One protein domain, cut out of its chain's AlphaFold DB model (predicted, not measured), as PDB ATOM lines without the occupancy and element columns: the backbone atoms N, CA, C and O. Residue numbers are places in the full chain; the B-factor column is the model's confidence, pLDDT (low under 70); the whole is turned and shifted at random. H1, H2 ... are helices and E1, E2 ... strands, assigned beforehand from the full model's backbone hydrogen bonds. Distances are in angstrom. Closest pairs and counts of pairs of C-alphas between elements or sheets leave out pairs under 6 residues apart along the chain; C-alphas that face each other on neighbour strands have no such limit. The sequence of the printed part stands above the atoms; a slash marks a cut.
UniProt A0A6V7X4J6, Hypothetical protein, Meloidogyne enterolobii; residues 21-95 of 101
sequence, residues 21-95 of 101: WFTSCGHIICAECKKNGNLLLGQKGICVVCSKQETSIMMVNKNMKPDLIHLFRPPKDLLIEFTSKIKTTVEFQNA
ATOM      1  N   TRP A  21     -16.438   2.909  15.324       94.56
ATOM      2  CA  TRP A  21     -15.979   2.842  16.700       94.56
ATOM      3  C   TRP A  21     -14.955   3.934  16.957       94.56
ATOM      4  O   TRP A  21     -14.081   4.174  16.130       94.56
ATOM      5  N   PHE A  22     -15.053   4.556  18.123       94.69
ATOM      6  CA  PHE A  22     -14.106   5.535  18.619       94.69
ATOM      7  C   PHE A  22     -13.205   4.893  19.671       94.69
ATOM      8  O   PHE A  22     -13.688   4.206  20.578       94.69
ATOM      9  N   THR A  23     -11.898   5.079  19.536       94.88
ATOM     10  CA  THR A  23     -10.909   4.530  20.462       94.88
ATOM     11  C   THR A  23     -10.576   5.510  21.587       94.88
ATOM     12  O   THR A  23     -10.635   6.726  21.410       94.88
ATOM     13  N   SER A  24     -10.114   5.002  22.733       94.38
ATOM     14  CA  SER A  24      -9.605   5.845  23.830       94.38
ATOM     15  C   SER A  24      -8.351   6.652  23.471       94.38
ATOM     16  O   SER A  24      -7.957   7.550  24.211       94.38
ATOM     17  N   CYS A  25      -7.710   6.340  22.341       95.38
ATOM     18  CA  CYS A  25      -6.591   7.096  21.792       95.38
ATOM     19  C   CYS A  25      -6.994   8.106  20.706       95.38
ATOM     20  O   CYS A  25      -6.106   8.726  20.130       95.38
ATOM     21  N   GLY A  26      -8.294   8.281  20.438       94.44
ATOM     22  CA  GLY A  26      -8.812   9.339  19.567       94.44
ATOM     23  C   GLY A  26      -9.008   8.966  18.095       94.44
ATOM     24  O   GLY A  26      -9.241   9.853  17.283       94.44
ATOM     25  N   HIS A  27      -8.934   7.684  17.728       95.69
ATOM     26  CA  HIS A  27      -9.113   7.234  16.345       95.69
ATOM     27  C   HIS A  27     -10.518   6.676  16.099       95.69
ATOM     28  O   HIS A  27     -11.111   6.026  16.960       95.69
ATOM     29  N   ILE A  28     -11.026   6.890  14.891       95.12
ATOM     30  CA  ILE A  28     -12.302   6.391  14.385       95.12
ATOM     31  C   ILE A  28     -12.031   5.210  13.454       95.12
ATOM     32  O   ILE A  28     -11.202   5.294  12.547       95.12
ATOM     33  N   ILE A  29     -12.712   4.086  13.665       95.75
ATOM     34  CA  ILE A  29     -12.416   2.819  12.984       95.75
ATOM     35  C   ILE A  29     -13.720   2.176  12.502       95.75
ATOM     36  O   ILE A  29     -14.690   2.127  13.253       95.75
ATOM     37  N   CYS A  30     -13.770   1.695  11.254       94.69
ATOM     38  CA  CYS A  30     -14.941   0.989  10.715       94.69
ATOM     39  C   CYS A  30     -15.036  -0.461  11.223       94.69
ATOM     40  O   CYS A  30     -14.083  -0.997  11.796       94.69
ATOM     41  N   ALA A  31     -16.170  -1.117  10.957       93.19
ATOM     42  CA  ALA A  31     -16.429  -2.504  11.361       93.19
ATOM     43  C   ALA A  31     -15.341  -3.481  10.895       93.19
ATOM     44  O   ALA A  31     -14.871  -4.308  11.677       93.19
ATOM     45  N   GLU A  32     -14.897  -3.334   9.649       93.31
ATOM     46  CA  GLU A  32     -13.900  -4.215   9.047       93.31
ATOM     47  C   GLU A  32     -12.521  -4.041   9.701       93.31
ATOM     48  O   GLU A  32     -11.896  -5.005  10.136       93.31
ATOM     49  N   CYS A  33     -12.069  -2.796   9.887       93.81
ATOM     50  CA  CYS A  33     -10.794  -2.521  10.556       93.81
ATOM     51  C   CYS A  33     -10.819  -2.887  12.048       93.81
ATOM     52  O   CYS A  33      -9.802  -3.319  12.587       93.81
ATOM     53  N   LYS A  34     -11.974  -2.769  12.716       93.12
ATOM     54  CA  LYS A  34     -12.164  -3.280  14.080       93.12
ATOM     55  C   LYS A  34     -11.981  -4.799  14.123       93.12
ATOM     56  O   LYS A  34     -11.287  -5.294  15.010       93.12
ATOM     57  N   LYS A  35     -12.621  -5.525  13.199       90.62
ATOM     58  CA  LYS A  35     -12.561  -6.991  13.116       90.62
ATOM     59  C   LYS A  35     -11.132  -7.464  12.853       90.62
ATOM     60  O   LYS A  35     -10.618  -8.267  13.621       90.62
ATOM     61  N   ASN A  36     -10.467  -6.887  11.854       86.12
ATOM     62  CA  ASN A  36      -9.097  -7.252  11.479       86.12
ATOM     63  C   ASN A  36      -8.060  -6.856  12.542       86.12
ATOM     64  O   ASN A  36      -7.006  -7.472  12.645       86.12
ATOM     65  N   GLY A  37      -8.374  -5.849  13.359       80.12
ATOM     66  CA  GLY A  37      -7.565  -5.427  14.500       80.12
ATOM     67  C   GLY A  37      -7.766  -6.217  15.787       80.12
ATOM     68  O   GLY A  37      -7.138  -5.872  16.786       80.12
ATOM     69  N   ASN A  38      -8.670  -7.204  15.807       77.25
ATOM     70  CA  ASN A  38      -9.095  -7.913  17.020       77.25
ATOM     71  C   ASN A  38      -9.529  -6.972  18.164       77.25
ATOM     72  O   ASN A  38      -9.379  -7.289  19.343       77.25
ATOM     73  N   LEU A  39     -10.087  -5.803  17.832       80.62
ATOM     74  CA  LEU A  39     -10.601  -4.863  18.825       80.62
ATOM     75  C   LEU A  39     -12.024  -5.275  19.234       80.62
ATOM     76  O   LEU A  39     -12.960  -5.298  18.420       80.62
ATOM     77  N   LEU A  40     -12.197  -5.598  20.515       79.75
ATOM     78  CA  LEU A  40     -13.462  -6.049  21.096       79.75
ATOM     79  C   LEU A  40     -14.038  -4.990  22.043       79.75
ATOM     80  O   LEU A  40     -13.319  -4.334  22.791       79.75
ATOM     81  N   LEU A  41     -15.362  -4.805  21.991       78.62
ATOM     82  CA  LEU A  41     -16.064  -3.892  22.898       78.62
ATOM     83  C   LEU A  41     -15.919  -4.393  24.340       78.62
ATOM     84  O   LEU A  41     -16.077  -5.582  24.599       78.62
ATOM     85  N   GLY A  42     -15.627  -3.482  25.268       76.56
ATOM     86  CA  GLY A  42     -15.425  -3.822  26.681       76.56
ATOM     87  C   GLY A  42     -14.079  -4.484  26.997       76.56
ATOM     88  O   GLY A  42     -13.822  -4.785  28.156       76.56
ATOM     89  N   GLN A  43     -13.205  -4.670  26.003       84.12
ATOM     90  CA  GLN A  43     -11.845  -5.168  26.196       84.12
ATOM     91  C   GLN A  43     -10.825  -4.124  25.748       84.12
ATOM     92  O   GLN A  43     -11.117  -3.227  24.951       84.12
ATOM     93  N   LYS A  44      -9.616  -4.241  26.288       87.06
ATOM     94  CA  LYS A  44      -8.480  -3.436  25.863       87.06
ATOM     95  C   LYS A  44      -7.665  -4.207  24.831       87.06
ATOM     96  O   LYS A  44      -7.484  -5.412  24.959       87.06
ATOM     97  N   GLY A  45      -7.181  -3.502  23.818       89.25
ATOM     98  CA  GLY A  45      -6.360  -4.066  22.754       89.25
ATOM     99  C   GLY A  45      -5.356  -3.058  22.207       89.25
ATOM    100  O   GLY A  45      -5.013  -2.073  22.863       89.25
ATOM    101  N   ILE A  46      -4.876  -3.302  20.991       91.69
ATOM    102  CA  ILE A  46      -3.897  -2.444  20.320       91.69
ATOM    103  C   ILE A  46      -4.603  -1.651  19.223       91.69
ATOM    104  O   ILE A  46      -5.296  -2.212  18.377       91.69
ATOM    105  N   CYS A  47      -4.437  -0.329  19.224       94.00
ATOM    106  CA  CYS A  47      -5.020   0.509  18.181       94.00
ATOM    107  C   CYS A  47      -4.412   0.185  16.804       94.00
ATOM    108  O   CYS A  47      -3.209   0.322  16.618       94.00
ATOM    109  N   VAL A  48      -5.238  -0.130  15.802       93.75
ATOM    110  CA  VAL A  48      -4.761  -0.426  14.431       93.75
ATOM    111  C   VAL A  48      -4.228   0.785  13.651       93.75
ATOM    112  O   VAL A  48      -3.713   0.623  12.538       93.75
ATOM    113  N   VAL A  49      -4.375   1.992  14.207       95.56
ATOM    114  CA  VAL A  49      -3.909   3.247  13.599       95.56
ATOM    115  C   VAL A  49      -2.569   3.681  14.191       95.56
ATOM    116  O   VAL A  49      -1.614   3.843  13.444       95.56
ATOM    117  N   CYS A  50      -2.473   3.821  15.518       96.31
ATOM    118  CA  CYS A  50      -1.264   4.324  16.187       96.31
ATOM    119  C   CYS A  50      -0.510   3.291  17.034       96.31
ATOM    120  O   CYS A  50       0.432   3.652  17.734       96.31
ATOM    121  N   SER A  51      -0.945   2.029  17.045       94.00
ATOM    122  CA  SER A  51      -0.338   0.934  17.819       94.00
ATOM    123  C   SER A  51      -0.293   1.137  19.338       94.00
ATOM    124  O   SER A  51       0.365   0.376  20.045       94.00
ATOM    125  N   LYS A  52      -1.023   2.124  19.875       95.00
ATOM    126  CA  LYS A  52      -1.142   2.313  21.323       95.00
ATOM    127  C   LYS A  52      -1.774   1.071  21.959       95.00
ATOM    128  O   LYS A  52      -2.868   0.657  21.564       95.00
ATOM    129  N   GLN A  53      -1.083   0.497  22.939       92.75
ATOM    130  CA  GLN A  53      -1.578  -0.620  23.744       92.75
ATOM    131  C   GLN A  53      -2.666  -0.161  24.717       92.75
ATOM    132  O   GLN A  53      -2.886   1.038  24.895       92.75
ATOM    133  N   GLU A  54      -3.342  -1.118  25.352       92.62
ATOM    134  CA  GLU A  54      -4.377  -0.853  26.357       92.62
ATOM    135  C   GLU A  54      -5.514   0.062  25.846       92.62
ATOM    136  O   GLU A  54      -6.174   0.771  26.612       92.62
ATOM    137  N   THR A  55      -5.752   0.059  24.533       94.38
ATOM    138  CA  THR A  55      -6.755   0.890  23.868       94.38
ATOM    139  C   THR A  55      -8.124   0.236  23.985       94.38
ATOM    140  O   THR A  55      -8.315  -0.892  23.534       94.38
ATOM    141  N   SER A  56      -9.095   0.955  24.542       93.56
ATOM    142  CA  SER A  56     -10.500   0.547  24.539       93.56
ATOM    143  C   SER A  56     -11.242   1.185  23.369       93.56
ATOM    144  O   SER A  56     -10.803   2.191  22.802       93.56
ATOM    145  N   ILE A  57     -12.377   0.592  23.002       93.75
ATOM    146  CA  ILE A  57     -13.246   1.086  21.934       93.75
ATOM    147  C   ILE A  57     -14.683   1.260  22.422       93.75
ATOM    148  O   ILE A  57     -15.158   0.515  23.280       93.75
ATOM    149  N   MET A  58     -15.394   2.213  21.827       93.62
ATOM    150  CA  MET A  58     -16.836   2.400  21.985       93.62
ATOM    151  C   MET A  58     -17.491   2.626  20.628       93.62
ATOM    152  O   MET A  58     -16.867   3.166  19.722       93.62
ATOM    153  N   MET A  59     -18.737   2.193  20.470       93.00
ATOM    154  CA  MET A  59     -19.480   2.422  19.232       93.00
ATOM    155  C   MET A  59     -19.899   3.892  19.135       93.00
ATOM    156  O   MET A  59     -20.375   4.461  20.119       93.00
ATOM    157  N   VAL A  60     -19.748   4.487  17.953       91.56
ATOM    158  CA  VAL A  60     -20.235   5.840  17.670       91.56
ATOM    159  C   VAL A  60     -21.743   5.780  17.467       91.56
ATOM    160  O   VAL A  60     -22.219   5.274  16.454       91.56
ATOM    161  N   ASN A  61     -22.506   6.239  18.458       89.50
ATOM    162  CA  ASN A  61     -23.965   6.291  18.415       89.50
ATOM    163  C   ASN A  61     -24.511   7.300  19.443       89.50
ATOM    164  O   ASN A  61     -23.771   7.888  20.229       89.50
ATOM    165  N   LYS A  62     -25.837   7.466  19.465       84.69
ATOM    166  CA  LYS A  62     -26.545   8.380  20.379       84.69
ATOM    167  C   LYS A  62     -26.427   8.036  21.874       84.69
ATOM    168  O   LYS A  62     -26.863   8.828  22.696       84.69
ATOM    169  N   ASN A  63     -25.866   6.878  22.226       85.56
ATOM    170  CA  ASN A  63     -25.695   6.438  23.613       85.56
ATOM    171  C   ASN A  63     -24.312   6.811  24.175       85.56
ATOM    172  O   ASN A  63     -24.005   6.472  25.318       85.56
ATOM    173  N   MET A  64     -23.450   7.458  23.384       88.56
ATOM    174  CA  MET A  64     -22.184   7.988  23.884       88.56
ATOM    175  C   MET A  64     -22.421   9.060  24.956       88.56
ATOM    176  O   MET A  64     -23.489   9.662  25.048       88.56
ATOM    177  N   LYS A  65     -21.394   9.336  25.766       88.62
ATOM    178  CA  LYS A  65     -21.438  10.475  26.692       88.62
ATOM    179  C   LYS A  65     -21.659  11.778  25.904       88.62
ATOM    180  O   LYS A  65     -21.034  11.915  24.849       88.62
ATOM    181  N   PRO A  66     -22.465  12.733  26.408       86.94
ATOM    182  CA  PRO A  66     -22.778  13.978  25.699       86.94
ATOM    183  C   PRO A  66     -21.545  14.709  25.152       86.94
ATOM    184  O   PRO A  66     -21.503  15.043  23.970       86.94
ATOM    185  N   ASP A  67     -20.491  14.828  25.962       86.56
ATOM    186  CA  ASP A  67     -19.237  15.490  25.573       86.56
ATOM    187  C   ASP A  67     -18.567  14.840  24.354       86.56
ATOM    188  O   ASP A  67     -17.970  15.522  23.524       86.56
ATOM    189  N   LEU A  68     -18.692  13.517  24.211       88.44
ATOM    190  CA  LEU A  68     -18.154  12.790  23.065       88.44
ATOM    191  C   LEU A  68     -19.078  12.874  21.852       88.44
ATOM    192  O   LEU A  68     -18.574  12.949  20.738       88.44
ATOM    193  N   ILE A  69     -20.403  12.906  22.041       87.75
ATOM    194  CA  ILE A  69     -21.366  13.084  20.937       87.75
ATOM    195  C   ILE A  69     -21.084  14.389  20.188       87.75
ATOM    196  O   ILE A  69     -21.170  14.422  18.960       87.75
ATOM    197  N   HIS A  70     -20.707  15.452  20.902       85.62
ATOM    198  CA  HIS A  70     -20.390  16.742  20.290       85.62
ATOM    199  C   HIS A  70     -19.227  16.685  19.298       85.62
ATOM    200  O   HIS A  70     -19.255  17.421  18.312       85.62
ATOM    201  N   LEU A  71     -18.265  15.778  19.504       86.88
ATOM    202  CA  LEU A  71     -17.172  15.553  18.557       86.88
ATOM    203  C   LEU A  71     -17.677  15.025  17.217       86.88
ATOM    204  O   LEU A  71     -16.985  15.202  16.225       86.88
ATOM    205  N   PHE A  72     -18.860  14.394  17.193       88.38
ATOM    206  CA  PHE A  72     -19.414  13.749  16.009       88.38
ATOM    207  C   PHE A  72     -20.490  14.564  15.268       88.38
ATOM    208  O   PHE A  72     -21.217  14.032  14.422       88.38
ATOM    209  N   ARG A  73     -20.618  15.853  15.586       86.94
ATOM    210  CA  ARG A  73     -21.585  16.739  14.933       86.94
ATOM    211  C   ARG A  73     -21.076  17.195  13.561       86.94
ATOM    212  O   ARG A  73     -19.903  17.547  13.448       86.94
ATOM    213  N   PRO A  74     -21.944  17.275  12.535       87.88
ATOM    214  CA  PRO A  74     -21.560  17.835  11.247       87.88
ATOM    215  C   PRO A  74     -21.002  19.264  11.391       87.88
ATOM    216  O   PRO A  74     -21.646  20.103  12.027       87.88
ATOM    217  N   PRO A  75     -19.857  19.594  10.759       89.06
ATOM    218  CA  PRO A  75     -19.265  20.930  10.841       89.06
ATOM    219  C   PRO A  75     -20.218  22.055  10.427       89.06
ATOM    220  O   PRO A  75     -20.215  23.122  11.033       89.06
ATOM    221  N   LYS A  76     -21.085  21.810   9.433       90.94
ATOM    222  CA  LYS A  76     -22.109  22.771   8.994       90.94
ATOM    223  C   LYS A  76     -23.053  23.173  10.132       90.94
ATOM    224  O   LYS A  76     -23.366  24.352  10.269       90.94
ATOM    225  N   ASP A  77     -23.470  22.217  10.956       91.19
ATOM    226  CA  ASP A  77     -24.399  22.468  12.061       91.19
ATOM    227  C   ASP A  77     -23.717  23.273  13.169       91.19
ATOM    228  O   ASP A  77     -24.330  24.165  13.756       91.19
ATOM    229  N   LEU A  78     -22.430  23.000  13.420       90.88
ATOM    230  CA  LEU A  78     -21.612  23.784  14.346       90.88
ATOM    231  C   LEU A  78     -21.490  25.233  13.868       90.88
ATOM    232  O   LEU A  78     -21.724  26.152  14.650       90.88
ATOM    233  N   LEU A  79     -21.180  25.448  12.586       94.44
ATOM    234  CA  LEU A  79     -21.076  26.790  12.008       94.44
ATOM    235  C   LEU A  79     -22.385  27.570  12.165       94.44
ATOM    236  O   LEU A  79     -22.368  28.689  12.669       94.44
ATOM    237  N   ILE A  80     -23.520  26.967  11.803       95.94
ATOM    238  CA  ILE A  80     -24.835  27.610  11.934       95.94
ATOM    239  C   ILE A  80     -25.110  27.992  13.393       95.94
ATOM    240  O   ILE A  80     -25.522  29.123  13.660       95.94
ATOM    241  N   GLU A  81     -24.864  27.082  14.337       94.75
ATOM    242  CA  GLU A  81     -25.089  27.336  15.760       94.75
ATOM    243  C   GLU A  81     -24.213  28.484  16.280       94.75
ATOM    244  O   GLU A  81     -24.726  29.427  16.890       94.75
ATOM    245  N   PHE A  82     -22.902  28.429  16.041       95.62
ATOM    246  CA  PHE A  82     -21.972  29.428  16.564       95.62
ATOM    247  C   PHE A  82     -22.170  30.793  15.908       95.62
ATOM    248  O   PHE A  82     -22.195  31.801  16.614       95.62
ATOM    249  N   THR A  83     -22.382  30.848  14.591       97.44
ATOM    250  CA  THR A  83     -22.673  32.111  13.902       97.44
ATOM    251  C   THR A  83     -23.983  32.725  14.394       97.44
ATOM    252  O   THR A  83     -24.038  33.935  14.607       97.44
ATOM    253  N   SER A  84     -25.015  31.913  14.650       96.88
ATOM    254  CA  SER A  84     -26.279  32.408  15.215       96.88
ATOM    255  C   SER A  84     -26.081  32.981  16.617       96.88
ATOM    256  O   SER A  84     -26.549  34.082  16.895       96.88
ATOM    257  N   LYS A  85     -25.323  32.288  17.478       96.75
ATOM    258  CA  LYS A  85     -24.981  32.779  18.824       96.75
ATOM    259  C   LYS A  85     -24.257  34.121  18.768       96.75
ATOM    260  O   LYS A  85     -24.660  35.049  19.461       96.75
ATOM    261  N   ILE A  86     -23.239  34.242  17.911       97.12
ATOM    262  CA  ILE A  86     -22.492  35.494  17.729       97.12
ATOM    263  C   ILE A  86     -23.432  36.613  17.283       97.12
ATOM    264  O   ILE A  86     -23.430  37.681  17.892       97.12
ATOM    265  N   LYS A  87     -24.260  36.364  16.262       96.88
ATOM    266  CA  LYS A  87     -25.226  37.345  15.756       96.88
ATOM    267  C   LYS A  87     -26.132  37.859  16.878       96.88
ATOM    268  O   LYS A  87     -26.212  39.065  17.083       96.88
ATOM    269  N   THR A  88     -26.747  36.955  17.638       96.12
ATOM    270  CA  THR A  88     -27.643  37.320  18.741       96.12
ATOM    271  C   THR A  88     -26.923  38.097  19.844       96.12
ATOM    272  O   THR A  88     -27.465  39.073  20.355       96.12
ATOM    273  N   THR A  89     -25.694  37.717  20.204       96.00
ATOM    274  CA  THR A  89     -24.902  38.464  21.194       96.00
ATOM    275  C   THR A  89     -24.588  39.880  20.715       96.00
ATOM    276  O   THR A  89     -24.736  40.825  21.487       96.00
ATOM    277  N   VAL A  90     -24.204  40.043  19.447       95.62
ATOM    278  CA  VAL A  90     -23.916  41.355  18.850       95.62
ATOM    279  C   VAL A  90     -25.171  42.229  18.803       95.62
ATOM    280  O   VAL A  90     -25.099  43.411  19.134       95.62
ATOM    281  N   GLU A  91     -26.325  41.675  18.429       94.31
ATOM    282  CA  GLU A  91     -27.608  42.397  18.430       94.31
ATOM    283  C   GLU A  91     -27.995  42.859  19.840       94.31
ATOM    284  O   GLU A  91     -28.365  44.016  20.026       94.31
ATOM    285  N   PHE A  92     -27.845  41.989  20.844       93.81
ATOM    286  CA  PHE A  92     -28.123  42.329  22.240       93.81
ATOM    287  C   PHE A  92     -27.196  43.433  22.769       93.81
ATOM    288  O   PHE A  92     -27.655  44.354  23.436       93.81
ATOM    289  N   GLN A  93     -25.900  43.369  22.457       92.50
ATOM    290  CA  GLN A  93     -24.920  44.359  22.920       92.50
ATOM    291  C   GLN A  93     -25.085  45.732  22.256       92.50
ATOM    292  O   GLN A  93     -24.764  46.743  22.874       92.50
ATOM    293  N   ASN A  94     -25.580  45.777  21.017       88.88
ATOM    294  CA  ASN A  94     -25.843  47.023  20.295       88.88
ATOM    295  C   ASN A  94     -27.271  47.554  20.502       88.88
ATOM    296  O   ASN A  94     -27.607  48.612  19.967       88.88
ATOM    297  N   ALA A  95     -28.121  46.843  21.251       80.31
ATOM    298  CA  ALA A  95     -29.455  47.318  21.585       80.31
ATOM    299  C   ALA A  95     -29.344  48.584  22.462       80.31
ATOM    300  O   ALA A  95     -28.685  48.552  23.506       80.31
TER     301      ALA A  95
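This is residues 21 to 95 of the 101 residues of the protein "Hypothetical protein" of Meloidogyne enterolobii (UniProt A0A6V7X4J6). Picture a small head with a long helical arm: a sheet of three very short strands, a short helix H1 and a long loop make the head, H2 lies between head and arm, and residues 79 to 95, mostly H3, stick out free. The printed part has 75 residues, with named elements in the order E1, E2, H1, E3, H2, H3; the antiparallel sheet runs E2, E1, E3, and the class is mixed, helices and strands. The whole is extended, with a radius of gyration of the C-alphas of 18.1 A and spans of 59 by 22 by 20 A.

Start at E1, residues 21 to 23, the inner strand. It forms a hairpin with E2, residues 28 to 30, at 142 degrees; look for N 21 and O 29, 2.8 A apart. On to H1, residues 31 to 36, which only grazes the sheet. E3, residues 57 to 59, is antiparallel to E1 at 151 degrees, with N 22 and O 58 2.8 A apart. E2, H1 and E3 make a split strand-helix-strand unit, two strands running the same way with E1 between them; its crossover is right-handed. H2, residues 66 to 72, and H3, residues 75 to 94, are apart, and neither is on the sheet. In H1 and H3 every O i to N i+4 pair is within hydrogen-bond range; in H2 1 of 3 is, beside 3 of 4 O i to N i+3 pairs.

Find C-alpha 21 at (-15.979, 2.842, 16.700), where E1 begins. H2 measures 10.3 A from first to last C-alpha. H3 runs 28.5 A from C-alpha 75 at (-19.265, 20.930, 10.841) to C-alpha 94 at (-25.843, 47.023, 20.295).

The C-alphas of Asn 36 and Ala 95, the two farthest apart, are 59.1 A apart. The link from H1 to E3 is long, 20 residues. The printed part has no cut, and no printed residue is under pLDDT 70.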